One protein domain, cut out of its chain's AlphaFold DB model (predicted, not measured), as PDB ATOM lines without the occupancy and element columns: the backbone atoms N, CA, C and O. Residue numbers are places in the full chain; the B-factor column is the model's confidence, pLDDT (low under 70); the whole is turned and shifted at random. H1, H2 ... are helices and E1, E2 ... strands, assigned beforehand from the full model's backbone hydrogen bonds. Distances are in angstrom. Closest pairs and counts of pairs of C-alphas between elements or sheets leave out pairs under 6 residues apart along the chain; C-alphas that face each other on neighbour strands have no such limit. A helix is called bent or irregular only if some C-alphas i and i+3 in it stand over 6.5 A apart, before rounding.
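AT A GLANCE: This is residues 180 to 352 of the 359 residues of the protein "Coagulation factor 5/8 type domain protein" of Rhodopirellula maiorica SM1 (UniProt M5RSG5). Two twisted sheets, E4 E5 E6 E7 and E8 E9 E10, pack face to face as the main body, and a smaller sheet, E1 E2 E3, reaches away to one side from E4, only partly face to face with the first, with the short helix H1 at its far end. The second short helix, H2, packs on E6 and E7 with residues 346 to 351, and the long unnamed stretch of residues 213 to 236 leads back from H1 to E4. The printed part has 173 residues with ten named strands and two named helices, in the order E1 E2 E3 H1 E4 E5 E6 E7 E8 E9 E10 H2; each sheet is antiparallel, with its strands side by side in chain order. The class is mostly strand, though under half of the residues, 83 of 173, are in named elements. The whole is compact, with a radius of gyration of the C-alphas of 16.5 A and spans of 50 by 37 by 31 A.

HOW THE PARTS SIT: E1, residues 180 to 185, E2, residues 191 to 196, and E3, residues 200 to 205, form a meander, each strand the antiparallel neighbour of the one before. N 182 and O 194 are 2.9 A apart across E1 and E2, and N 193 and O 204 are 2.8 A apart across E2 and E3, within hydrogen-bond range. H1, residues 208 to 212, only grazes this sheet, with residues 210 to 211; the closest C-alphas of E3 and H1 are those of Ile 204 and Ala 210, 6.4 A. A short pairing joins residues 202 to 203 of E3 with residues 218 to 219, antiparallel. E4, residues 237 to 245, E5, residues 250 to 257, E6, residues 267 to 273, and E7, residues 284 to 288, form a second meander. Its pairs within hydrogen-bond range include N 243 and O 252, 3.0 A, N 253 and O 271, 2.9 A, and N 270 and O 284, 2.8 A. E4 bends by 67 degrees at residue 240, and its closest C-alpha to E1 is that of Ser 241, 6.2 A from that of His 180. E8, residues 293 to 299, E9, residues 310 to 318, and E10, residues 334 to 341, form the third meander, with N 298 and O 314 2.9 A apart and N 338 and O 313 2.8 A apart. The three sheets make a stack of sheets, face to face in turn. The strands of E4 E5 E6 E7 stand at 16 degrees to those of E8 E9 E10 and at 18 degrees to those of E1 E2 E3. The closest C-alphas of E4 and E8 are those of Gly 240 and Pro 297, 4.5 A. H2, residues 345 to 351, is on the sheet E4 E5 E6 E7 at a height over the sheet of 7.8 A, over E6 and along the strands, at 23 degrees to E6 on the local plane. The closest C-alphas of E6 and H2 are those of Ala 271 and Ala 350, 5.5 A. H2 is irregular, with C-alphas 346 and 349 7.3 A apart. In H1 the one O i to N i+4 pair is within hydrogen-bond range; in H2 it is 0 of 3, beside 3 of 4 O i to N i+3 pairs.

IN THESE COORDINATES: E1 begins with C-alpha 180 at (34.502, 49.812, 41.316). E4 measures 19.7 A from first to last C-alpha, E5 21.3 A, E6 20.4 A, E9 25.2 A and E10 22.8 A. E9 begins with C-alpha 310 at (42.546, 57.756, 25.005), and H2 ends with C-alpha 351 at (46.768, 42.394, 23.093).

THE WHOLE: The two C-alphas farthest apart are those of Ala 188 and Val 326, 52.5 A. The printed part has no cut. The links H1 to E4, 24 residues, and E9 to E10, 15 residues, are long. The mean pLDDT of the printed part is 92.3, and residue 231 is under 70.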
ATOM      1  N   HIS A 180      35.085  48.911  42.299       87.12
ATOM      2  CA  HIS A 180      34.502  49.812  41.316       87.12
ATOM      3  C   HIS A 180      33.449  49.082  40.469       87.12
ATOM      4  O   HIS A 180      33.723  47.979  39.980       87.12
ATOM      5  N   PRO A 181      32.265  49.687  40.252       90.06
ATOM      6  CA  PRO A 181      31.236  49.099  39.412       90.06
ATOM      7  C   PRO A 181      31.647  49.117  37.936       90.06
ATOM      8  O   PRO A 181      32.222  50.090  37.438       90.06
ATOM      9  N   SER A 182      31.310  48.048  37.218       93.38
ATOM     10  CA  SER A 182      31.442  47.946  35.762       93.38
ATOM     11  C   SER A 182      30.236  47.233  35.160       93.38
ATOM     12  O   SER A 182      29.849  46.163  35.622       93.38
ATOM     13  N   PHE A 183      29.645  47.808  34.111       94.25
ATOM     14  CA  PHE A 183      28.552  47.163  33.386       94.25
ATOM     15  C   PHE A 183      29.085  46.242  32.299       94.25
ATOM     16  O   PHE A 183      29.912  46.651  31.489       94.25
ATOM     17  N   TRP A 184      28.539  45.037  32.222       95.56
ATOM     18  CA  TRP A 184      28.830  44.073  31.167       95.56
ATOM     19  C   TRP A 184      27.522  43.517  30.610       95.56
ATOM     20  O   TRP A 184      26.600  43.246  31.368       95.56
ATOM     21  N   THR A 185      27.425  43.357  29.292       95.75
ATOM     22  CA  THR A 185      26.320  42.617  28.668       95.75
ATOM     23  C   THR A 185      26.878  41.316  28.120       95.75
ATOM     24  O   THR A 185      27.837  41.341  27.346       95.75
ATOM     25  N   ASP A 186      26.327  40.189  28.560       93.88
ATOM     26  CA  ASP A 186      26.775  38.878  28.101       93.88
ATOM     27  C   ASP A 186      26.267  38.551  26.687       93.88
ATOM     28  O   ASP A 186      25.474  39.281  26.091       93.88
ATOM     29  N   ALA A 187      26.728  37.427  26.134       92.00
ATOM     30  CA  ALA A 187      26.332  36.982  24.798       92.00
ATOM     31  C   ALA A 187      24.830  36.651  24.676       92.00
ATOM     32  O   ALA A 187      24.307  36.612  23.565       92.00
ATOM     33  N   ALA A 188      24.136  36.420  25.796       95.06
ATOM     34  CA  ALA A 188      22.692  36.213  25.833       95.06
ATOM     35  C   ALA A 188      21.907  37.538  25.920       95.06
ATOM     36  O   ALA A 188      20.678  37.518  25.927       95.06
ATOM     37  N   GLY A 189      22.592  38.688  25.973       94.62
ATOM     38  CA  GLY A 189      21.980  40.010  26.097       94.62
ATOM     39  C   GLY A 189      21.632  40.400  27.534       94.62
ATOM     40  O   GLY A 189      21.009  41.441  27.747       94.62
ATOM     41  N   THR A 190      22.030  39.608  28.532       94.69
ATOM     42  CA  THR A 190      21.778  39.939  29.935       94.69
ATOM     43  C   THR A 190      22.774  40.989  30.397       94.69
ATOM     44  O   THR A 190      23.986  40.830  30.235       94.69
ATOM     45  N   ARG A 191      22.264  42.069  30.997       96.56
ATOM     46  CA  ARG A 191      23.089  43.134  31.564       96.56
ATOM     47  C   ARG A 191      23.427  42.827  33.022       96.56
ATOM     48  O   ARG A 191      22.548  42.621  33.858       96.56
ATOM     49  N   TRP A 192      24.714  42.868  33.320       95.88
ATOM     50  CA  TRP A 192      25.319  42.582  34.609       95.88
ATOM     51  C   TRP A 192      26.029  43.817  35.152       95.88
ATOM     52  O   TRP A 192      26.588  44.616  34.395       95.88
ATOM     53  N   LEU A 193      26.009  43.954  36.471       93.88
ATOM     54  CA  LEU A 193      26.842  44.869  37.228       93.88
ATOM     55  C   LEU A 193      27.907  44.042  37.951       93.88
ATOM     56  O   LEU A 193      27.596  43.087  38.663       93.88
ATOM     57  N   LEU A 194      29.164  44.388  37.713       94.31
ATOM     58  CA  LEU A 194      30.332  43.743  38.294       94.31
ATOM     59  C   LEU A 194      30.955  44.673  39.328       94.31
ATOM     60  O   LEU A 194      31.103  45.860  39.046       94.31
ATOM     61  N   PHE A 195      31.382  44.130  40.465       91.25
ATOM     62  CA  PHE A 195      32.199  44.857  41.441       91.25
ATOM     63  C   PHE A 195      33.561  44.182  41.575       91.25
ATOM     64  O   PHE A 195      33.653  42.956  41.704       91.25
ATOM     65  N   GLY A 196      34.631  44.977  41.520       91.44
ATOM     66  CA  GLY A 196      36.003  44.477  41.575       91.44
ATOM     67  C   GLY A 196      37.019  45.532  41.997       91.44
ATOM     68  O   GLY A 196      36.793  46.729  41.838       91.44
ATOM     69  N   ASN A 197      38.146  45.073  42.541       91.94
ATOM     70  CA  ASN A 197      39.292  45.919  42.872       91.94
ATOM     71  C   ASN A 197      40.599  45.116  42.704       91.94
ATOM     72  O   ASN A 197      40.996  44.436  43.653       91.94
ATOM     73  N   PRO A 198      41.235  45.101  41.520       94.25
ATOM     74  CA  PRO A 198      40.711  45.576  40.235       94.25
ATOM     75  C   PRO A 198      39.742  44.601  39.564       94.25
ATOM     76  O   PRO A 198      38.728  45.015  39.009       94.25
ATOM     77  N   LEU A 199      40.040  43.302  39.614       95.81
ATOM     78  CA  LEU A 199      39.296  42.302  38.857       95.81
ATOM     79  C   LEU A 199      37.944  41.985  39.519       95.81
ATOM     80  O   LEU A 199      37.862  42.014  40.755       95.81
ATOM     81  N   PRO A 200      36.898  41.657  38.733       94.81
ATOM     82  CA  PRO A 200      35.575  41.348  39.261       94.81
ATOM     83  C   PRO A 200      35.598  40.217  40.290       94.81
ATOM     84  O   PRO A 200      36.123  39.132  40.037       94.81
ATOM     85  N   ARG A 201      34.989  40.475  41.447       93.31
ATOM     86  CA  ARG A 201      34.762  39.506  42.528       93.31
ATOM     87  C   ARG A 201      33.287  39.238  42.771       93.31
ATOM     88  O   ARG A 201      32.962  38.200  43.332       93.31
ATOM     89  N   ILE A 202      32.420  40.141  42.335       91.81
ATOM     90  CA  ILE A 202      30.973  40.021  42.464       91.81
ATOM     91  C   ILE A 202      30.329  40.310  41.110       91.81
ATOM     92  O   ILE A 202      30.766  41.205  40.384       91.81
ATOM     93  N   GLN A 203      29.279  39.558  40.791       93.81
ATOM     94  CA  GLN A 203      28.398  39.760  39.649       93.81
ATOM     95  C   GLN A 203      26.946  39.775  40.130       93.81
ATOM     96  O   GLN A 203      26.495  38.832  40.779       93.81
ATOM     97  N   ILE A 204      26.196  40.805  39.740       92.12
ATOM     98  CA  ILE A 204      24.756  40.913  40.001       92.12
ATOM     99  C   ILE A 204      24.022  41.328  38.733       92.12
ATOM    100  O   ILE A 204      24.608  41.952  37.845       92.12
ATOM    101  N   ALA A 205      22.739  40.994  38.618       94.00
ATOM    102  CA  ALA A 205      21.932  41.524  37.525       94.00
ATOM    103  C   ALA A 205      21.869  43.059  37.634       94.00
ATOM    104  O   ALA A 205      21.710  43.602  38.724       94.00
ATOM    105  N   ALA A 206      22.004  43.769  36.513       93.38
ATOM    106  CA  ALA A 206      22.054  45.233  36.489       93.38
ATOM    107  C   ALA A 206      20.657  45.868  36.628       93.38
ATOM    108  O   ALA A 206      20.196  46.577  35.732       93.38
ATOM    109  N   ASN A 207      19.964  45.586  37.731       90.75
ATOM    110  CA  ASN A 207      18.664  46.160  38.056       90.75
ATOM    111  C   ASN A 207      18.551  46.476  39.553       90.75
ATOM    112  O   ASN A 207      19.295  45.954  40.381       90.75
ATOM    113  N   TYR A 208      17.604  47.356  39.873       84.44
ATOM    114  CA  TYR A 208      17.415  47.892  41.218       84.44
ATOM    115  C   TYR A 208      17.084  46.817  42.263       84.44
ATOM    116  O   TYR A 208      17.551  46.895  43.395       84.44
ATOM    117  N   GLU A 209      16.309  45.798  41.888       88.06
ATOM    118  CA  GLU A 209      15.901  44.742  42.817       88.06
ATOM    119  C   GLU A 209      17.070  43.831  43.190       88.06
ATOM    120  O   GLU A 209      17.320  43.613  44.372       88.06
ATOM    121  N   ALA A 210      17.860  43.395  42.206       86.69
ATOM    122  CA  ALA A 210      19.050  42.583  42.444       86.69
ATOM    123  C   ALA A 210      20.125  43.326  43.257       86.69
ATOM    124  O   ALA A 210      20.843  42.712  44.041       86.69
ATOM    125  N   TRP A 211      20.224  44.652  43.112       80.62
ATOM    126  CA  TRP A 211      21.131  45.469  43.925       80.62
ATOM    127  C   TRP A 211      20.758  45.489  45.418       80.62
ATOM    128  O   TRP A 211      21.639  45.619  46.259       80.62
ATOM    129  N   LYS A 212      19.481  45.323  45.776       76.38
ATOM    130  CA  LYS A 212      19.051  45.263  47.186       76.38
ATOM    131  C   LYS A 212      19.165  43.861  47.794       76.38
ATOM    132  O   LYS A 212      19.065  43.719  49.010       76.38
ATOM    133  N   ASP A 213      19.329  42.843  46.959       81.31
ATOM    134  CA  ASP A 213      19.244  41.435  47.337       81.31
ATOM    135  C   ASP A 213      20.631  40.788  47.433       81.31
ATOM    136  O   ASP A 213      21.058  40.024  46.565       81.31
ATOM    137  N   PHE A 214      21.347  41.125  48.506       75.06
ATOM    138  CA  PHE A 214      22.721  40.682  48.765       75.06
ATOM    139  C   PHE A 214      22.886  39.153  48.816       75.06
ATOM    140  O   PHE A 214      23.964  38.641  48.522       75.06
ATOM    141  N   GLU A 215      21.833  38.400  49.154       77.44
ATOM    142  CA  GLU A 215      21.890  36.932  49.239       77.44
ATOM    143  C   GLU A 215      22.051  36.271  47.864       77.44
ATOM    144  O   GLU A 215      22.576  35.162  47.761       77.44
ATOM    145  N   ASN A 216      21.643  36.967  46.798       81.00
ATOM    146  CA  ASN A 216      21.712  36.483  45.420       81.00
ATOM    147  C   ASN A 216      22.898  37.057  44.632       81.00
ATOM    148  O   ASN A 216      22.983  36.898  43.408       81.00
ATOM    149  N   TRP A 217      23.841  37.710  45.314       87.31
ATOM    150  CA  TRP A 217      25.058  38.210  44.689       87.31
ATOM    151  C   TRP A 217      25.995  37.048  44.367       87.31
ATOM    152  O   TRP A 217      26.348  36.233  45.220       87.31
ATOM    153  N   LYS A 218      26.414  36.948  43.103       91.81
ATOM    154  CA  LYS A 218      27.281  35.858  42.660       91.81
ATOM    155  C   LYS A 218      28.743  36.212  42.906       91.81
ATOM    156  O   LYS A 218      29.285  37.100  42.249       91.81
ATOM    157  N   THR A 219      29.407  35.439  43.758       91.00
ATOM    158  CA  THR A 219      30.859  35.519  43.956       91.00
ATOM    159  C   THR A 219      31.628  34.946  42.763       91.00
ATOM    160  O   THR A 219      31.292  33.892  42.220       91.00
ATOM    161  N   LEU A 220      32.694  35.637  42.371       93.31
ATOM    162  CA  LEU A 220      33.631  35.271  41.317       93.31
ATOM    163  C   LEU A 220      35.029  35.053  41.904       93.31
ATOM    164  O   LEU A 220      35.417  35.678  42.891       93.31
ATOM    165  N   THR A 221      35.816  34.198  41.255       94.69
ATOM    166  CA  THR A 221      37.237  34.011  41.568       94.69
ATOM    167  C   THR A 221      38.079  34.647  40.461       94.69
ATOM    168  O   THR A 221      38.171  34.068  39.377       94.69
ATOM    169  N   PRO A 222      38.667  35.834  40.686       93.94
ATOM    170  CA  PRO A 222      39.500  36.488  39.684       93.94
ATOM    171  C   PRO A 222      40.862  35.801  39.534       93.94
ATOM    172  O   PRO A 222      41.310  35.060  40.414       93.94
ATOM    173  N   GLN A 223      41.561  36.096  38.433       94.62
ATOM    174  CA  GLN A 223      42.972  35.735  38.290       94.62
ATOM    175  C   GLN A 223      43.793  36.325  39.435       94.62
ATOM    176  O   GLN A 223      43.732  37.523  39.704       94.62
ATOM    177  N   LYS A 224      44.580  35.469  40.092       94.81
ATOM    178  CA  LYS A 224      45.456  35.884  41.188       94.81
ATOM    179  C   LYS A 224      46.675  36.654  40.682       94.81
ATOM    180  O   LYS A 224      47.088  37.617  41.314       94.81
ATOM    181  N   THR A 225      47.247  36.215  39.563       94.88
ATOM    182  CA  THR A 225      48.457  36.796  38.982       94.88
ATOM    183  C   THR A 225      48.284  37.071  37.493       94.88
ATOM    184  O   THR A 225      47.515  36.395  36.800       94.88
ATOM    185  N   LEU A 226      49.000  38.087  37.012       93.75
ATOM    186  CA  LEU A 226      49.166  38.402  35.593       93.75
ATOM    187  C   LEU A 226      50.656  38.339  35.251       93.75
ATOM    188  O   LEU A 226      51.502  38.687  36.074       93.75
ATOM    189  N   ARG A 227      50.979  37.896  34.035       92.25
ATOM    190  CA  ARG A 227      52.359  37.853  33.533       92.25
ATOM    191  C   ARG A 227      52.757  39.204  32.970       92.25
ATOM    192  O   ARG A 227      51.945  39.827  32.296       92.25
ATOM    193  N   THR A 228      53.991  39.629  33.190       89.88
ATOM    194  CA  THR A 228      54.527  40.871  32.628       89.88
ATOM    195  C   THR A 228      55.245  40.635  31.297       89.88
ATOM    196  O   THR A 228      55.606  39.506  30.955       89.88
ATOM    197  N   VAL A 229      55.474  41.713  30.540       80.56
ATOM    198  CA  VAL A 229      56.315  41.685  29.323       80.56
ATOM    199  C   VAL A 229      57.772  41.328  29.647       80.56
ATOM    200  O   VAL A 229      58.452  40.717  28.827       80.56
ATOM    201  N   VAL A 230      58.251  41.691  30.841       74.19
ATOM    202  CA  VAL A 230      59.639  41.485  31.273       74.19
ATOM    203  C   VAL A 230      59.785  40.084  31.864       74.19
ATOM    204  O   VAL A 230      59.331  39.814  32.974       74.19
ATOM    205  N   ASP A 231      60.409  39.183  31.105       67.62
ATOM    206  CA  ASP A 231      60.788  37.824  31.522       67.62
ATOM    207  C   ASP A 231      59.635  36.934  32.033       67.62
ATOM    208  O   ASP A 231      59.862  35.911  32.681       67.62
ATOM    209  N   GLY A 232      58.380  37.296  31.739       70.00
ATOM    210  CA  GLY A 232      57.197  36.539  32.153       70.00
ATOM    211  C   GLY A 232      56.980  36.500  33.667       70.00
ATOM    212  O   GLY A 232      56.286  35.601  34.149       70.00
ATOM    213  N   VAL A 233      57.563  37.449  34.411       86.81
ATOM    214  CA  VAL A 233      57.386  37.568  35.864       86.81
ATOM    215  C   VAL A 233      55.899  37.689  36.181       86.81
ATOM    216  O   VAL A 233      55.166  38.434  35.534       86.81
ATOM    217  N   GLU A 234      55.440  36.945  37.182       92.00
ATOM    218  CA  GLU A 234      54.068  37.058  37.663       92.00
ATOM    219  C   GLU A 234      53.961  38.150  38.726       92.00
ATOM    220  O   GLU A 234      54.720  38.176  39.697       92.00
ATOM    221  N   ILE A 235      52.991  39.040  38.543       93.69
ATOM    222  CA  ILE A 235      52.648  40.093  39.495       93.69
ATOM    223  C   ILE A 235      51.239  39.875  40.035       93.69
ATOM    224  O   ILE A 235      50.358  39.377  39.334       93.69
ATOM    225  N   GLU A 236      51.026  40.268  41.288       94.75
ATOM    226  CA  GLU A 236      49.720  40.216  41.939       94.75
ATOM    227  C   GLU A 236      49.071  41.609  41.891       94.75
ATOM    228  O   GLU A 236      49.629  42.565  42.451       94.75
ATOM    229  N   PRO A 237      47.908  41.756  41.232       94.75
ATOM    230  CA  PRO A 237      47.132  42.986  41.294       94.75
ATOM    231  C   PRO A 237      46.660  43.266  42.722       94.75
ATOM    232  O   PRO A 237      46.152  42.366  43.391       94.75
ATOM    233  N   HIS A 238      46.771  44.512  43.185       93.38
ATOM    234  CA  HIS A 238      46.226  44.917  44.481       93.38
ATOM    235  C   HIS A 238      44.885  45.637  44.343       93.38
ATOM    236  O   HIS A 238      43.839  45.049  44.597       93.38
ATOM    237  N   SER A 239      44.913  46.919  43.977       93.25
ATOM    238  CA  SER A 239      43.725  47.720  43.706       93.25
ATOM    239  C   SER A 239      43.793  48.319  42.315       93.25
ATOM    240  O   SER A 239      44.867  48.492  41.739       93.25
ATOM    241  N   GLY A 240      42.625  48.602  41.763       95.00
ATOM    242  CA  GLY A 240      42.470  49.277  40.498       95.00
ATOM    243  C   GLY A 240      41.094  49.074  39.923       95.00
ATOM    244  O   GLY A 240      40.151  48.787  40.650       95.00
ATOM    245  N   SER A 241      40.972  49.178  38.609       96.00
ATOM    246  CA  SER A 241      39.666  49.100  37.963       96.00
ATOM    247  C   SER A 241      39.742  48.539  36.553       96.00
ATOM    248  O   SER A 241      40.818  48.415  35.959       96.00
ATOM    249  N   ILE A 242      38.570  48.168  36.038       97.31
ATOM    250  CA  ILE A 242      38.383  47.688  34.673       97.31
ATOM    251  C   ILE A 242      37.362  48.555  33.937       97.31
ATOM    252  O   ILE A 242      36.532  49.222  34.558       97.31
ATOM    253  N   ALA A 243      37.418  48.533  32.610       96.06
ATOM    254  CA  ALA A 243      36.416  49.133  31.741       96.06
ATOM    255  C   ALA A 243      36.406  48.434  30.378       96.06
ATOM    256  O   ALA A 243      37.439  47.962  29.909       96.06
ATOM    257  N   TRP A 244      35.254  48.408  29.711       95.75
ATOM    258  CA  TRP A 244      35.225  48.127  28.279       95.75
ATOM    259  C   TRP A 244      35.771  49.337  27.520       95.75
ATOM    260  O   TRP A 244      35.289  50.455  27.716       95.75
ATOM    261  N   ASN A 245      36.751  49.126  26.642       95.75
ATOM    262  CA  ASN A 245      37.287  50.178  25.790       95.75
ATOM    263  C   ASN A 245      36.837  49.977  24.326       95.75
ATOM    264  O   ASN A 245      37.227  48.990  23.698       95.75
ATOM    265  N   PRO A 246      36.059  50.912  23.739       94.50
ATOM    266  CA  PRO A 246      35.538  50.762  22.379       94.50
ATOM    267  C   PRO A 246      36.605  50.822  21.283       94.50
ATOM    268  O   PRO A 246      36.407  50.230  20.227       94.50
ATOM    269  N   TYR A 247      37.708  51.546  21.509       95.50
ATOM    270  CA  TYR A 247      38.808  51.644  20.546       95.50
ATOM    271  C   TYR A 247      39.579  50.324  20.463       95.50
ATOM    272  O   TYR A 247      39.823  49.814  19.375       95.50
ATOM    273  N   ARG A 248      39.901  49.735  21.618       94.94
ATOM    274  CA  ARG A 248      40.554  48.424  21.700       94.94
ATOM    275  C   ARG A 248      39.639  47.266  21.340       94.94
ATOM    276  O   ARG A 248      40.137  46.222  20.941       94.94
ATOM    277  N   GLN A 249      38.327  47.431  21.522       94.50
ATOM    278  CA  GLN A 249      37.359  46.330  21.531       94.50
ATOM    279  C   GLN A 249      37.757  45.234  22.531       94.50
ATOM    280  O   GLN A 249      37.662  44.039  22.260       94.50
ATOM    281  N   ARG A 250      38.237  45.669  23.697       95.56
ATOM    282  CA  ARG A 250      38.713  44.816  24.784       95.56
ATOM    283  C   ARG A 250      38.267  45.390  26.116       95.56
ATOM    284  O   ARG A 250      38.045  46.595  26.259       95.56
ATOM    285  N   TRP A 251      38.195  44.521  27.109       97.06
ATOM    286  CA  TRP A 251      38.255  44.931  28.500       97.06
ATOM    287  C   TRP A 251      39.678  45.353  28.821       97.06
ATOM    288  O   TRP A 251      40.615  44.632  28.503       97.06
ATOM    289  N   VAL A 252      39.829  46.519  29.433       97.50
ATOM    290  CA  VAL A 252      41.115  47.067  29.859       97.50
ATOM    291  C   VAL A 252      41.128  47.194  31.373       97.50
ATOM    292  O   VAL A 252      40.081  47.417  31.985       97.50
ATOM    293  N   SER A 253      42.302  47.059  31.979       97.69
ATOM    294  CA  SER A 253      42.507  47.289  33.405       97.69
ATOM    295  C   SER A 253      43.726  48.162  33.634       97.69
ATOM    296  O   SER A 253      44.737  47.987  32.959       97.69
ATOM    297  N   VAL A 254      43.625  49.061  34.614       97.81
ATOM    298  CA  VAL A 254      44.782  49.686  35.257       97.81
ATOM    299  C   VAL A 254      44.753  49.326  36.734       97.81
ATOM    300  O   VAL A 254      43.720  49.476  37.394       97.81
ATOM    301  N   PHE A 255      45.874  48.831  37.248       96.56
ATOM    302  CA  PHE A 255      45.975  48.367  38.625       96.56
ATOM    303  C   PHE A 255      47.366  48.570  39.208       96.56
ATOM    304  O   PHE A 255      48.366  48.536  38.495       96.56
ATOM    305  N   MET A 256      47.431  48.750  40.524       94.62
ATOM    306  CA  MET A 256      48.702  48.811  41.236       94.62
ATOM    307  C   MET A 256      49.205  47.407  41.570       94.62
ATOM    308  O   MET A 256      48.421  46.502  41.885       94.62
ATOM    309  N   GLN A 257      50.522  47.235  41.539       93.00
ATOM    310  CA  GLN A 257      51.173  46.014  41.995       93.00
ATOM    311  C   GLN A 257      51.160  45.922  43.519       93.00
ATOM    312  O   GLN A 257      51.478  46.884  44.214       93.00
ATOM    313  N   ARG A 258      50.861  44.735  44.048       90.88
ATOM    314  CA  ARG A 258      51.074  44.430  45.464       90.88
ATOM    315  C   ARG A 258      52.570  44.229  45.744       90.88
ATOM    316  O   ARG A 258      53.183  43.333  45.173       90.88
ATOM    317  N   PHE A 259      53.129  45.025  46.658       88.56
ATOM    318  CA  PHE A 259      54.521  44.940  47.132       88.56
ATOM    319  C   PHE A 259      55.575  44.963  46.008       88.56
ATOM    320  O   PHE A 259      56.538  44.196  46.018       88.56
ATOM    321  N   GLY A 260      55.374  45.850  45.031       84.31
ATOM    322  CA  GLY A 260      56.277  46.042  43.898       84.31
ATOM    323  C   GLY A 260      57.573  46.790  44.226       84.31
ATOM    324  O   GLY A 260      57.847  47.182  45.362       84.31
ATOM    325  N   LYS A 261      58.382  46.989  43.184       84.81
ATOM    326  CA  LYS A 261      59.531  47.905  43.163       84.81
ATOM    327  C   LYS A 261      59.321  48.940  42.051       84.81
ATOM    328  O   LYS A 261      58.624  48.613  41.089       84.81
ATOM    329  N   PRO A 262      59.937  50.133  42.141       85.44
ATOM    330  CA  PRO A 262      60.720  50.687  43.260       85.44
ATOM    331  C   PRO A 262      59.921  50.951  44.545       85.44
ATOM    332  O   PRO A 262      60.518  51.039  45.615       85.44
ATOM    333  N   SER A 263      58.592  51.001  44.460       86.00
ATOM    334  CA  SER A 263      57.701  51.225  45.604       86.00
ATOM    335  C   SER A 263      56.701  50.094  45.762       86.00
ATOM    336  O   SER A 263      56.132  49.626  44.775       86.00
ATOM    337  N   ALA A 264      56.414  49.730  47.015       84.88
ATOM    338  CA  ALA A 264      55.483  48.654  47.347       84.88
ATOM    339  C   ALA A 264      54.110  48.820  46.670       84.88
ATOM    340  O   ALA A 264      53.512  47.818  46.290       84.88
ATOM    341  N   PHE A 265      53.648  50.062  46.492       90.00
ATOM    342  CA  PHE A 265      52.345  50.406  45.915       90.00
ATOM    343  C   PHE A 265      52.421  51.600  44.943       90.00
ATOM    344  O   PHE A 265      51.456  52.343  44.789       90.00
ATOM    345  N   GLY A 266      53.584  51.831  44.326       90.75
ATOM    346  CA  GLY A 266      53.800  52.963  43.410       90.75
ATOM    347  C   GLY A 266      53.823  52.592  41.927       90.75
ATOM    348  O   GLY A 266      53.803  53.490  41.093       90.75
ATOM    349  N   THR A 267      53.876  51.296  41.590       94.88
ATOM    350  CA  THR A 267      53.976  50.807  40.202       94.88
ATOM    351  C   THR A 267      52.621  50.350  39.677       94.88
ATOM    352  O   THR A 267      51.947  49.525  40.306       94.88
ATOM    353  N   LEU A 268      52.233  50.884  38.517       96.12
ATOM    354  CA  LEU A 268      50.927  50.682  37.896       96.12
ATOM    355  C   LEU A 268      51.083  49.932  36.581       96.12
ATOM    356  O   LEU A 268      51.996  50.187  35.792       96.12
ATOM    357  N   TRP A 269      50.130  49.045  36.339       97.06
ATOM    358  CA  TRP A 269      50.142  48.104  35.236       97.06
ATOM    359  C   TRP A 269      48.869  48.215  34.413       97.06
ATOM    360  O   TRP A 269      47.787  48.411  34.963       97.06
ATOM    361  N   TYR A 270      49.013  48.046  33.104       97.88
ATOM    362  CA  TYR A 270      47.935  47.968  32.128       97.88
ATOM    363  C   TYR A 270      47.809  46.547  31.575       97.88
ATOM    364  O   TYR A 270      48.822  45.935  31.239       97.88
ATOM    365  N   ALA A 271      46.587  46.028  31.448       97.12
ATOM    366  CA  ALA A 271      46.319  44.722  30.839       97.12
ATOM    367  C   ALA A 271      44.991  44.714  30.068       97.12
ATOM    368  O   ALA A 271      44.093  45.507  30.363       97.12
ATOM    369  N   GLU A 272      44.848  43.784  29.119       97.50
ATOM    370  CA  GLU A 272      43.643  43.626  28.293       97.50
ATOM    371  C   GLU A 272      43.053  42.207  28.360       97.50
ATOM    372  O   GLU A 272      43.755  41.238  28.652       97.50
ATOM    373  N   ALA A 273      41.754  42.078  28.080       96.50
ATOM    374  CA  ALA A 273      41.031  40.809  27.995       96.50
ATOM    375  C   ALA A 273      39.850  40.877  27.006       96.50
ATOM    376  O   ALA A 273      39.283  41.939  26.759       96.50
ATOM    377  N   ASP A 274      39.425  39.727  26.472       95.06
ATOM    378  CA  ASP A 274      38.173  39.612  25.693       95.06
ATOM    379  C   ASP A 274      36.915  39.683  26.573       95.06
ATOM    380  O   ASP A 274      35.831  40.050  26.127       95.06
ATOM    381  N   SER A 275      37.060  39.325  27.847       95.25
ATOM    382  CA  SER A 275      35.982  39.190  28.822       95.25
ATOM    383  C   SER A 275      36.380  39.902  30.115       95.25
ATOM    384  O   SER A 275      37.556  39.845  30.483       95.25
ATOM    385  N   PRO A 276      35.436  40.507  30.861       95.75
ATOM    386  CA  PRO A 276      35.765  41.149  32.134       95.75
ATOM    387  C   PRO A 276      36.240  40.137  33.191       95.75
ATOM    388  O   PRO A 276      36.912  40.509  34.152       95.75
ATOM    389  N   MET A 277      35.934  38.848  32.999       95.12
ATOM    390  CA  MET A 277      36.402  37.738  33.836       95.12
ATOM    391  C   MET A 277      37.764  37.184  33.387       95.12
ATOM    392  O   MET A 277      38.272  36.244  33.996       95.12
ATOM    393  N   GLY A 278      38.356  37.740  32.329       93.19
ATOM    394  CA  GLY A 278      39.590  37.243  31.740       93.19
ATOM    395  C   GLY A 278      39.392  36.054  30.777       93.19
ATOM    396  O   GLY A 278      38.267  35.772  30.352       93.19
ATOM    397  N   PRO A 279      40.482  35.356  30.409       93.81
ATOM    398  CA  PRO A 279      41.824  35.557  30.940       93.81
ATOM    399  C   PRO A 279      42.422  36.908  30.511       93.81
ATOM    400  O   PRO A 279      42.415  37.252  29.332       93.81
ATOM    401  N   TRP A 280      42.929  37.662  31.480       94.69
ATOM    402  CA  TRP A 280      43.711  38.876  31.300       94.69
ATOM    403  C   TRP A 280      45.088  38.520  30.747       94.69
ATOM    404  O   TRP A 280      45.734  37.590  31.241       94.69
ATOM    405  N   GLY A 281      45.478  39.228  29.689       90.88
ATOM    406  CA  GLY A 281      46.725  39.043  28.963       90.88
ATOM    407  C   GLY A 281      47.939  39.614  29.691       90.88
ATOM    408  O   GLY A 281      47.943  39.808  30.909       90.88
ATOM    409  N   THR A 282      48.991  39.868  28.918       93.19
ATOM    410  CA  THR A 282      50.260  40.380  29.435       93.19
ATOM    411  C   THR A 282      50.099  41.786  30.017       93.19
ATOM    412  O   THR A 282      49.575  42.685  29.362       93.19
ATOM    413  N   ALA A 283      50.580  41.978  31.242       95.31
ATOM    414  CA  ALA A 283      50.609  43.253  31.934       95.31
ATOM    415  C   ALA A 283      51.833  44.089  31.522       95.31
ATOM    416  O   ALA A 283      52.956  43.582  31.422       95.31
ATOM    417  N   ILE A 284      51.612  45.384  31.325       95.88
ATOM    418  CA  ILE A 284      52.621  46.359  30.900       95.88
ATOM    419  C   ILE A 284      52.733  47.437  31.967       95.88
ATOM    420  O   ILE A 284      51.719  48.012  32.356       95.88
ATOM    421  N   GLU A 285      53.943  47.705  32.447       96.12
ATOM    422  CA  GLU A 285      54.178  48.815  33.368       96.12
ATOM    423  C   GLU A 285      53.942  50.130  32.625       96.12
ATOM    424  O   GLU A 285      54.553  50.376  31.587       96.12
ATOM    425  N   ILE A 286      53.041  50.966  33.139       97.00
ATOM    426  CA  ILE A 286      52.688  52.241  32.498       97.00
ATOM    427  C   ILE A 286      53.226  53.455  33.248       97.00
ATOM    428  O   ILE A 286      53.399  54.510  32.639       97.00
ATOM    429  N   LEU A 287      53.486  53.317  34.550       95.62
ATOM    430  CA  LEU A 287      54.197  54.295  35.370       95.62
ATOM    431  C   LEU A 287      54.684  53.651  36.670       95.62
ATOM    432  O   LEU A 287      54.103  52.671  37.149       95.62
ATOM    433  N   SER A 288      55.678  54.286  37.286       94.75
ATOM    434  CA  SER A 288      56.057  54.025  38.669       94.75
ATOM    435  C   SER A 288      56.440  55.305  39.409       94.75
ATOM    436  O   SER A 288      56.915  56.275  38.808       94.75
ATOM    437  N   HIS A 289      56.199  55.323  40.719       94.19
ATOM    438  CA  HIS A 289      56.639  56.375  41.632       94.19
ATOM    439  C   HIS A 289      57.745  55.859  42.553       94.19
ATOM    440  O   HIS A 289      57.635  54.782  43.135       94.19
ATOM    441  N   ASP A 290      58.795  56.659  42.724       91.94
ATOM    442  CA  ASP A 290      59.953  56.351  43.567       91.94
ATOM    443  C   ASP A 290      59.693  56.707  45.032       91.94
ATOM    444  O   ASP A 290      59.528  57.876  45.371       91.94
ATOM    445  N   ASN A 291      59.687  55.698  45.906       93.25
ATOM    446  CA  ASN A 291      59.340  55.816  47.324       93.25
ATOM    447  C   ASN A 291      58.081  56.670  47.575       93.25
ATOM    448  O   ASN A 291      58.071  57.544  48.439       93.25
ATOM    449  N   TYR A 292      57.031  56.421  46.796       95.12
ATOM    450  CA  TYR A 292      55.721  57.052  46.938       95.12
ATOM    451  C   TYR A 292      54.638  56.065  46.506       95.12
ATOM    452  O   TYR A 292      54.890  55.168  45.694       95.12
ATOM    453  N   THR A 293      53.439  56.218  47.055       92.81
ATOM    454  CA  THR A 293      52.304  55.349  46.750       92.81
ATOM    455  C   THR A 293      51.381  56.016  45.738       92.81
ATOM    456  O   THR A 293      51.114  57.218  45.817       92.81
ATOM    457  N   PHE A 294      50.851  55.210  44.818       93.88
ATOM    458  CA  PHE A 294      49.778  55.593  43.911       93.88
ATOM    459  C   PHE A 294      48.691  54.516  43.920       93.88
ATOM    460  O   PHE A 294      48.751  53.545  43.162       93.88
ATOM    461  N   TYR A 295      47.728  54.646  44.835       87.75
ATOM    462  CA  TYR A 295      46.780  53.571  45.140       87.75
ATOM    463  C   TYR A 295      45.340  53.885  44.730       87.75
ATOM    464  O   TYR A 295      44.953  55.040  44.577       87.75
ATOM    465  N   ASN A 296      44.549  52.820  44.561       90.38
ATOM    466  CA  ASN A 296      43.154  52.838  44.096       90.38
ATOM    467  C   ASN A 296      42.956  53.482  42.714       90.38
ATOM    468  O   ASN A 296      42.149  54.401  42.580       90.38
ATOM    469  N   PRO A 297      43.660  53.005  41.668       94.56
ATOM    470  CA  PRO A 297      43.529  53.608  40.359       94.56
ATOM    471  C   PRO A 297      42.135  53.386  39.751       94.56
ATOM    472  O   PRO A 297      41.657  52.249  39.623       94.56
ATOM    473  N   ARG A 298      41.496  54.472  39.311       95.25
ATOM    474  CA  ARG A 298      40.153  54.458  38.727       95.25
ATOM    475  C   ARG A 298      40.174  54.909  37.271       95.25
ATOM    476  O   ARG A 298      40.596  56.013  36.966       95.25
ATOM    477  N   LEU A 299      39.690  54.052  36.373       96.75
ATOM    478  CA  LEU A 299      39.431  54.381  34.973       96.75
ATOM    479  C   LEU A 299      38.191  55.273  34.829       96.75
ATOM    480  O   LEU A 299      37.172  55.003  35.469       96.75
ATOM    481  N   HIS A 300      38.268  56.230  33.900       95.06
ATOM    482  CA  HIS A 300      37.198  57.163  33.528       95.06
ATOM    483  C   HIS A 300      36.847  57.086  32.030       95.06
ATOM    484  O   HIS A 300      37.063  58.053  31.288       95.06
ATOM    485  N   PRO A 301      36.347  55.939  31.526       91.00
ATOM    486  CA  PRO A 301      35.962  55.806  30.117       91.00
ATOM    487  C   PRO A 301      34.887  56.822  29.687       91.00
ATOM    488  O   PRO A 301      34.836  57.202  28.519       91.00
ATOM    489  N   GLU A 302      34.059  57.298  30.620       90.75
ATOM    490  CA  GLU A 302      33.013  58.302  30.412       90.75
ATOM    491  C   GLU A 302      33.541  59.693  30.035       90.75
ATOM    492  O   GLU A 302      32.817  60.476  29.423       90.75
ATOM    493  N   LEU A 303      34.802  59.997  30.358       91.19
ATOM    494  CA  LEU A 303      35.440  61.281  30.046       91.19
ATOM    495  C   LEU A 303      36.146  61.278  28.684       91.19
ATOM    496  O   LEU A 303      36.732  62.280  28.274       91.19
ATOM    497  N   THR A 304      36.105  60.151  27.972       89.25
ATOM    498  CA  THR A 304      36.776  59.975  26.682       89.25
ATOM    499  C   THR A 304      35.758  59.662  25.587       89.25
ATOM    500  O   THR A 304      34.926  58.771  25.764       89.25
ATOM    501  N   PRO A 305      35.794  60.352  24.430       87.94
ATOM    502  CA  PRO A 305      34.893  60.028  23.332       87.94
ATOM    503  C   PRO A 305      35.096  58.592  22.835       87.94
ATOM    504  O   PRO A 305      36.229  58.134  22.665       87.94
ATOM    505  N   ALA A 306      33.995  57.899  22.536       87.50
ATOM    506  CA  ALA A 306      34.042  56.537  22.016       87.50
ATOM    507  C   ALA A 306      34.905  56.443  20.741       87.50
ATOM    508  O   ALA A 306      34.831  57.293  19.851       87.50
ATOM    509  N   GLY A 307      35.730  55.396  20.655       88.50
ATOM    510  CA  GLY A 307      36.607  55.139  19.508       88.50
ATOM    511  C   GLY A 307      37.890  55.977  19.468       88.50
ATOM    512  O   GLY A 307      38.681  55.809  18.544       88.50
ATOM    513  N   LYS A 308      38.135  56.858  20.447       94.81
ATOM    514  CA  LYS A 308      39.441  57.511  20.606       94.81
ATOM    515  C   LYS A 308      40.414  56.596  21.359       94.81
ATOM    516  O   LYS A 308      39.987  55.917  22.294       94.81
ATOM    517  N   PRO A 309      41.713  56.608  21.015       95.88
ATOM    518  CA  PRO A 309      42.736  55.812  21.687       95.88
ATOM    519  C   PRO A 309      43.156  56.441  23.021       95.88
ATOM    520  O   PRO A 309      44.327  56.444  23.359       95.88
ATOM    521  N   ILE A 310      42.231  57.032  23.773       95.75
ATOM    522  CA  ILE A 310      42.546  57.756  25.005       95.75
ATOM    523  C   ILE A 310      41.899  57.002  26.153       95.75
ATOM    524  O   ILE A 310      40.694  56.760  26.134       95.75
ATOM    525  N   LEU A 311      42.698  56.654  27.155       97.06
ATOM    526  CA  LEU A 311      42.221  56.158  28.436       97.06
ATOM    527  C   LEU A 311      42.654  57.134  29.525       97.06
ATOM    528  O   LEU A 311      43.839  57.431  29.663       97.06
ATOM    529  N   LEU A 312      41.692  57.625  30.297       97.81
ATOM    530  CA  LEU A 312      41.955  58.445  31.473       97.81
ATOM    531  C   LEU A 312      41.825  57.594  32.727       97.81
ATOM    532  O   LEU A 312      40.897  56.788  32.842       97.81
ATOM    533  N   PHE A 313      42.750  57.783  33.659       97.75
ATOM    534  CA  PHE A 313      42.674  57.162  34.968       97.75
ATOM    535  C   PHE A 313      43.246  58.070  36.047       97.75
ATOM    536  O   PHE A 313      44.235  58.763  35.820       97.75
ATOM    537  N   GLU A 314      42.624  58.063  37.214       97.06
ATOM    538  CA  GLU A 314      43.143  58.730  38.403       97.06
ATOM    539  C   GLU A 314      43.653  57.713  39.423       97.06
ATOM    540  O   GLU A 314      43.520  56.505  39.231       97.06
ATOM    541  N   GLY A 315      44.237  58.208  40.505       95.31
ATOM    542  CA  GLY A 315      44.580  57.442  41.695       95.31
ATOM    543  C   GLY A 315      45.161  58.360  42.764       95.31
ATOM    544  O   GLY A 315      45.588  59.487  42.476       95.31
ATOM    545  N   THR A 316      45.183  57.881  44.005       94.81
ATOM    546  CA  THR A 316      45.655  58.667  45.144       94.81
ATOM    547  C   THR A 316      47.177  58.656  45.205       94.81
ATOM    548  O   THR A 316      47.779  57.628  45.515       94.81
ATOM    549  N   TYR A 317      47.798  59.812  44.980       95.69
ATOM    550  CA  TYR A 317      49.217  60.055  45.234       95.69
ATOM    551  C   TYR A 317      49.430  60.375  46.715       95.69
ATOM    552  O   TYR A 317      48.927  61.388  47.203       95.69
ATOM    553  N   THR A 318      50.146  59.516  47.445       94.94
ATOM    554  CA  THR A 318      50.371  59.694  48.889       94.94
ATOM    555  C   THR A 318      51.711  59.135  49.374       94.94
ATOM    556  O   THR A 318      52.198  58.112  48.889       94.94
ATOM    557  N   ALA A 319      52.307  59.815  50.350       94.38
ATOM    558  CA  ALA A 319      53.461  59.351  51.106       94.38
ATOM    559  C   ALA A 319      53.076  58.224  52.076       94.38
ATOM    560  O   ALA A 319      53.950  57.511  52.576       94.38
ATOM    561  N   GLU A 320      51.779  58.036  52.348       89.06
ATOM    562  CA  GLU A 320      51.305  56.897  53.124       89.06
ATOM    563  C   GLU A 320      51.758  55.580  52.489       89.06
ATOM    564  O   GLU A 320      51.837  55.426  51.267       89.06
ATOM    565  N   PHE A 321      52.085  54.610  53.344       87.50
ATOM    566  CA  PHE A 321      52.586  53.283  52.961       87.50
ATOM    567  C   PHE A 321      53.951  53.272  52.246       87.50
ATOM    568  O   PHE A 321      54.478  52.193  51.971       87.50
ATOM    569  N   ALA A 322      54.556  54.438  51.998       89.19
ATOM    570  CA  ALA A 322      55.934  54.558  51.544       89.19
ATOM    571  C   ALA A 322      56.912  54.583  52.730       89.19
ATOM    572  O   ALA A 322      56.551  54.859  53.879       89.19
ATOM    573  N   ASN A 323      58.183  54.287  52.464       89.94
ATOM    574  CA  ASN A 323      59.195  54.220  53.510       89.94
ATOM    575  C   ASN A 323      59.679  55.628  53.875       89.94
ATOM    576  O   ASN A 323      60.613  56.142  53.260       89.94
ATOM    577  N   GLN A 324      59.039  56.235  54.879       91.38
ATOM    578  CA  GLN A 324      59.410  57.552  55.417       91.38
ATOM    579  C   GLN A 324      59.546  58.620  54.319       91.38
ATOM    580  O   GLN A 324      60.466  59.439  54.333       91.38
ATOM    581  N   ALA A 325      58.650  58.581  53.331       93.19
ATOM    582  CA  ALA A 325      58.632  59.570  52.269       93.19
ATOM    583  C   ALA A 325      58.346  60.959  52.853       93.19
ATOM    584  O   ALA A 325      57.530  61.111  53.761       93.19
ATOM    585  N   VAL A 326      59.033  61.977  52.335       93.50
ATOM    586  CA  VAL A 326      58.740  63.369  52.683       93.50
ATOM    587  C   VAL A 326      57.532  63.800  51.850       93.50
ATOM    588  O   VAL A 326      57.658  63.809  50.624       93.50
ATOM    589  N   PRO A 327      56.397  64.184  52.465       95.44
ATOM    590  CA  PRO A 327      55.215  64.603  51.723       95.44
ATOM    591  C   PRO A 327      55.524  65.721  50.727       95.44
ATOM    592  O   PRO A 327      56.245  66.687  51.031       95.44
ATOM    593  N   THR A 328      54.981  65.589  49.520       95.06
ATOM    594  CA  THR A 328      55.101  66.626  48.497       95.06
ATOM    595  C   THR A 328      54.082  67.739  48.771       95.06
ATOM    596  O   THR A 328      52.882  67.450  48.820       95.06
ATOM    597  N   PRO A 329      54.510  69.007  48.944       92.75
ATOM    598  CA  PRO A 329      53.606  70.124  49.226       92.75
ATOM    599  C   PRO A 329      52.446  70.203  48.232       92.75
ATOM    600  O   PRO A 329      52.657  70.028  47.035       92.75
ATOM    601  N   TYR A 330      51.230  70.456  48.727       91.25
ATOM    602  CA  TYR A 330      49.956  70.481  47.980       91.25
ATOM    603  C   TYR A 330      49.529  69.180  47.284       91.25
ATOM    604  O   TYR A 330      48.349  69.026  46.985       91.25
ATOM    605  N   TYR A 331      50.451  68.263  46.998       94.12
ATOM    606  CA  TYR A 331      50.182  67.050  46.236       94.12
ATOM    607  C   TYR A 331      49.897  65.839  47.111       94.12
ATOM    608  O   TYR A 331      49.115  64.990  46.692       94.12
ATOM    609  N   ASP A 332      50.491  65.754  48.301       94.25
ATOM    610  CA  ASP A 332      50.292  64.602  49.173       94.25
ATOM    611  C   ASP A 332      48.813  64.376  49.509       94.25
ATOM    612  O   ASP A 332      48.091  65.322  49.829       94.25
ATOM    613  N   TYR A 333      48.380  63.120  49.407       92.69
ATOM    614  CA  TYR A 333      47.003  62.675  49.601       92.69
ATOM    615  C   TYR A 333      45.997  63.322  48.629       92.69
ATOM    616  O   TYR A 333      44.974  63.871  49.031       92.69
ATOM    617  N   ASN A 334      46.270  63.266  47.321       93.31
ATOM    618  CA  ASN A 334      45.354  63.784  46.294       93.31
ATOM    619  C   ASN A 334      45.207  62.867  45.083       93.31
ATOM    620  O   ASN A 334      46.103  62.081  44.775       93.31
ATOM    621  N   GLN A 335      44.093  63.017  44.362       94.56
ATOM    622  CA  GLN A 335      43.879  62.341  43.085       94.56
ATOM    623  C   GLN A 335      44.704  63.004  41.983       94.56
ATOM    624  O   GLN A 335      44.579  64.211  41.746       94.56
ATOM    625  N   ILE A 336      45.531  62.220  41.292       96.50
ATOM    626  CA  ILE A 336      46.270  62.672  40.108       96.50
ATOM    627  C   ILE A 336      45.713  61.964  38.883       96.50
ATOM    628  O   ILE A 336      45.683  60.739  38.829       96.50
ATOM    629  N   LEU A 337      45.326  62.747  37.883       97.31
ATOM    630  CA  LEU A 337      44.869  62.277  36.591       97.31
ATOM    631  C   LEU A 337      46.054  61.969  35.678       97.31
ATOM    632  O   LEU A 337      46.941  62.801  35.455       97.31
ATOM    633  N   TYR A 338      46.003  60.789  35.083       97.94
ATOM    634  CA  TYR A 338      46.887  60.322  34.035       97.94
ATOM    635  C   TYR A 338      46.096  59.996  32.768       97.94
ATOM    636  O   TYR A 338      44.920  59.626  32.799       97.94
ATOM    637  N   ARG A 339      46.781  60.126  31.636       96.62
ATOM    638  CA  ARG A 339      46.323  59.713  30.315       96.62
ATOM    639  C   ARG A 339      47.233  58.615  29.795       96.62
ATOM    640  O   ARG A 339      48.453  58.756  29.830       96.62
ATOM    641  N   LEU A 340      46.633  57.565  29.261       97.38
ATOM    642  CA  LEU A 340      47.311  56.546  28.480       97.38
ATOM    643  C   LEU A 340      46.813  56.620  27.036       97.38
ATOM    644  O   LEU A 340      45.608  56.534  26.787       97.38
ATOM    645  N   ASP A 341      47.747  56.792  26.106       96.62
ATOM    646  CA  ASP A 341      47.475  56.749  24.674       96.62
ATOM    647  C   ASP A 341      47.550  55.296  24.203       96.62
ATOM    648  O   ASP A 341      48.598  54.660  24.199       96.62
ATOM    649  N   LEU A 342      46.397  54.720  23.877       97.00
ATOM    650  CA  LEU A 342      46.257  53.311  23.526       97.00
ATOM    651  C   LEU A 342      46.882  53.000  22.156       97.00
ATOM    652  O   LEU A 342      47.197  51.857  21.856       97.00
ATOM    653  N   ASP A 343      47.104  53.975  21.291       95.94
ATOM    654  CA  ASP A 343      47.869  53.784  20.058       95.94
ATOM    655  C   ASP A 343      49.393  53.749  20.271       95.94
ATOM    656  O   ASP A 343      50.120  53.483  19.313       95.94
ATOM    657  N   ASP A 344      49.879  53.903  21.509       96.06
ATOM    658  CA  ASP A 344      51.294  53.733  21.837       96.06
ATOM    659  C   ASP A 344      51.770  52.291  21.525       96.06
ATOM    660  O   ASP A 344      51.189  51.310  22.021       96.06
ATOM    661  N   PRO A 345      52.826  52.118  20.702       94.88
ATOM    662  CA  PRO A 345      53.339  50.803  20.329       94.88
ATOM    663  C   PRO A 345      53.855  49.986  21.523       94.88
ATOM    664  O   PRO A 345      53.828  48.755  21.459       94.88
ATOM    665  N   ALA A 346      54.267  50.626  22.622       94.75
ATOM    666  CA  ALA A 346      54.690  49.941  23.839       94.75
ATOM    667  C   ALA A 346      53.556  49.125  24.476       94.75
ATOM    668  O   ALA A 346      53.832  48.183  25.214       94.75
ATOM    669  N   LEU A 347      52.290  49.428  24.154       95.69
ATOM    670  CA  LEU A 347      51.117  48.719  24.673       95.69
ATOM    671  C   LEU A 347      50.708  47.488  23.853       95.69
ATOM    672  O   LEU A 347      49.855  46.714  24.290       95.69
ATOM    673  N   GLN A 348      51.305  47.271  22.677       92.62
ATOM    674  CA  GLN A 348      50.975  46.144  21.794       92.62
ATOM    675  C   GLN A 348      51.041  44.764  22.476       92.62
ATOM    676  O   GLN A 348      50.138  43.956  22.243       92.62
ATOM    677  N   PRO A 349      52.021  44.462  23.358       91.94
ATOM    678  CA  PRO A 349      52.088  43.159  24.016       91.94
ATOM    679  C   PRO A 349      50.835  42.778  24.820       91.94
ATOM    680  O   PRO A 349      50.550  41.585  24.934       91.94
ATOM    681  N   ALA A 350      50.062  43.748  25.324       92.12
ATOM    682  CA  ALA A 350      48.865  43.499  26.133       92.12
ATOM    683  C   ALA A 350      47.731  42.848  25.328       92.12
ATOM    684  O   ALA A 350      46.886  42.168  25.903       92.12
ATOM    685  N   GLN A 351      47.745  43.003  24.000       84.12
ATOM    686  CA  GLN A 351      46.768  42.394  23.093       84.12
ATOM    687  C   GLN A 351      47.048  40.907  22.826       84.12
ATOM    688  O   GLN A 351      46.221  40.212  22.229       84.12
ATOM    689  N   SER A 352      48.207  40.396  23.253       72.38
ATOM    690  CA  SER A 352      48.531  38.979  23.109       72.38
ATOM    691  C   SER A 352      47.610  38.156  24.003       72.38
ATOM    692  O   SER A 352      47.553  38.358  25.216       72.38
TER     693      SER A 352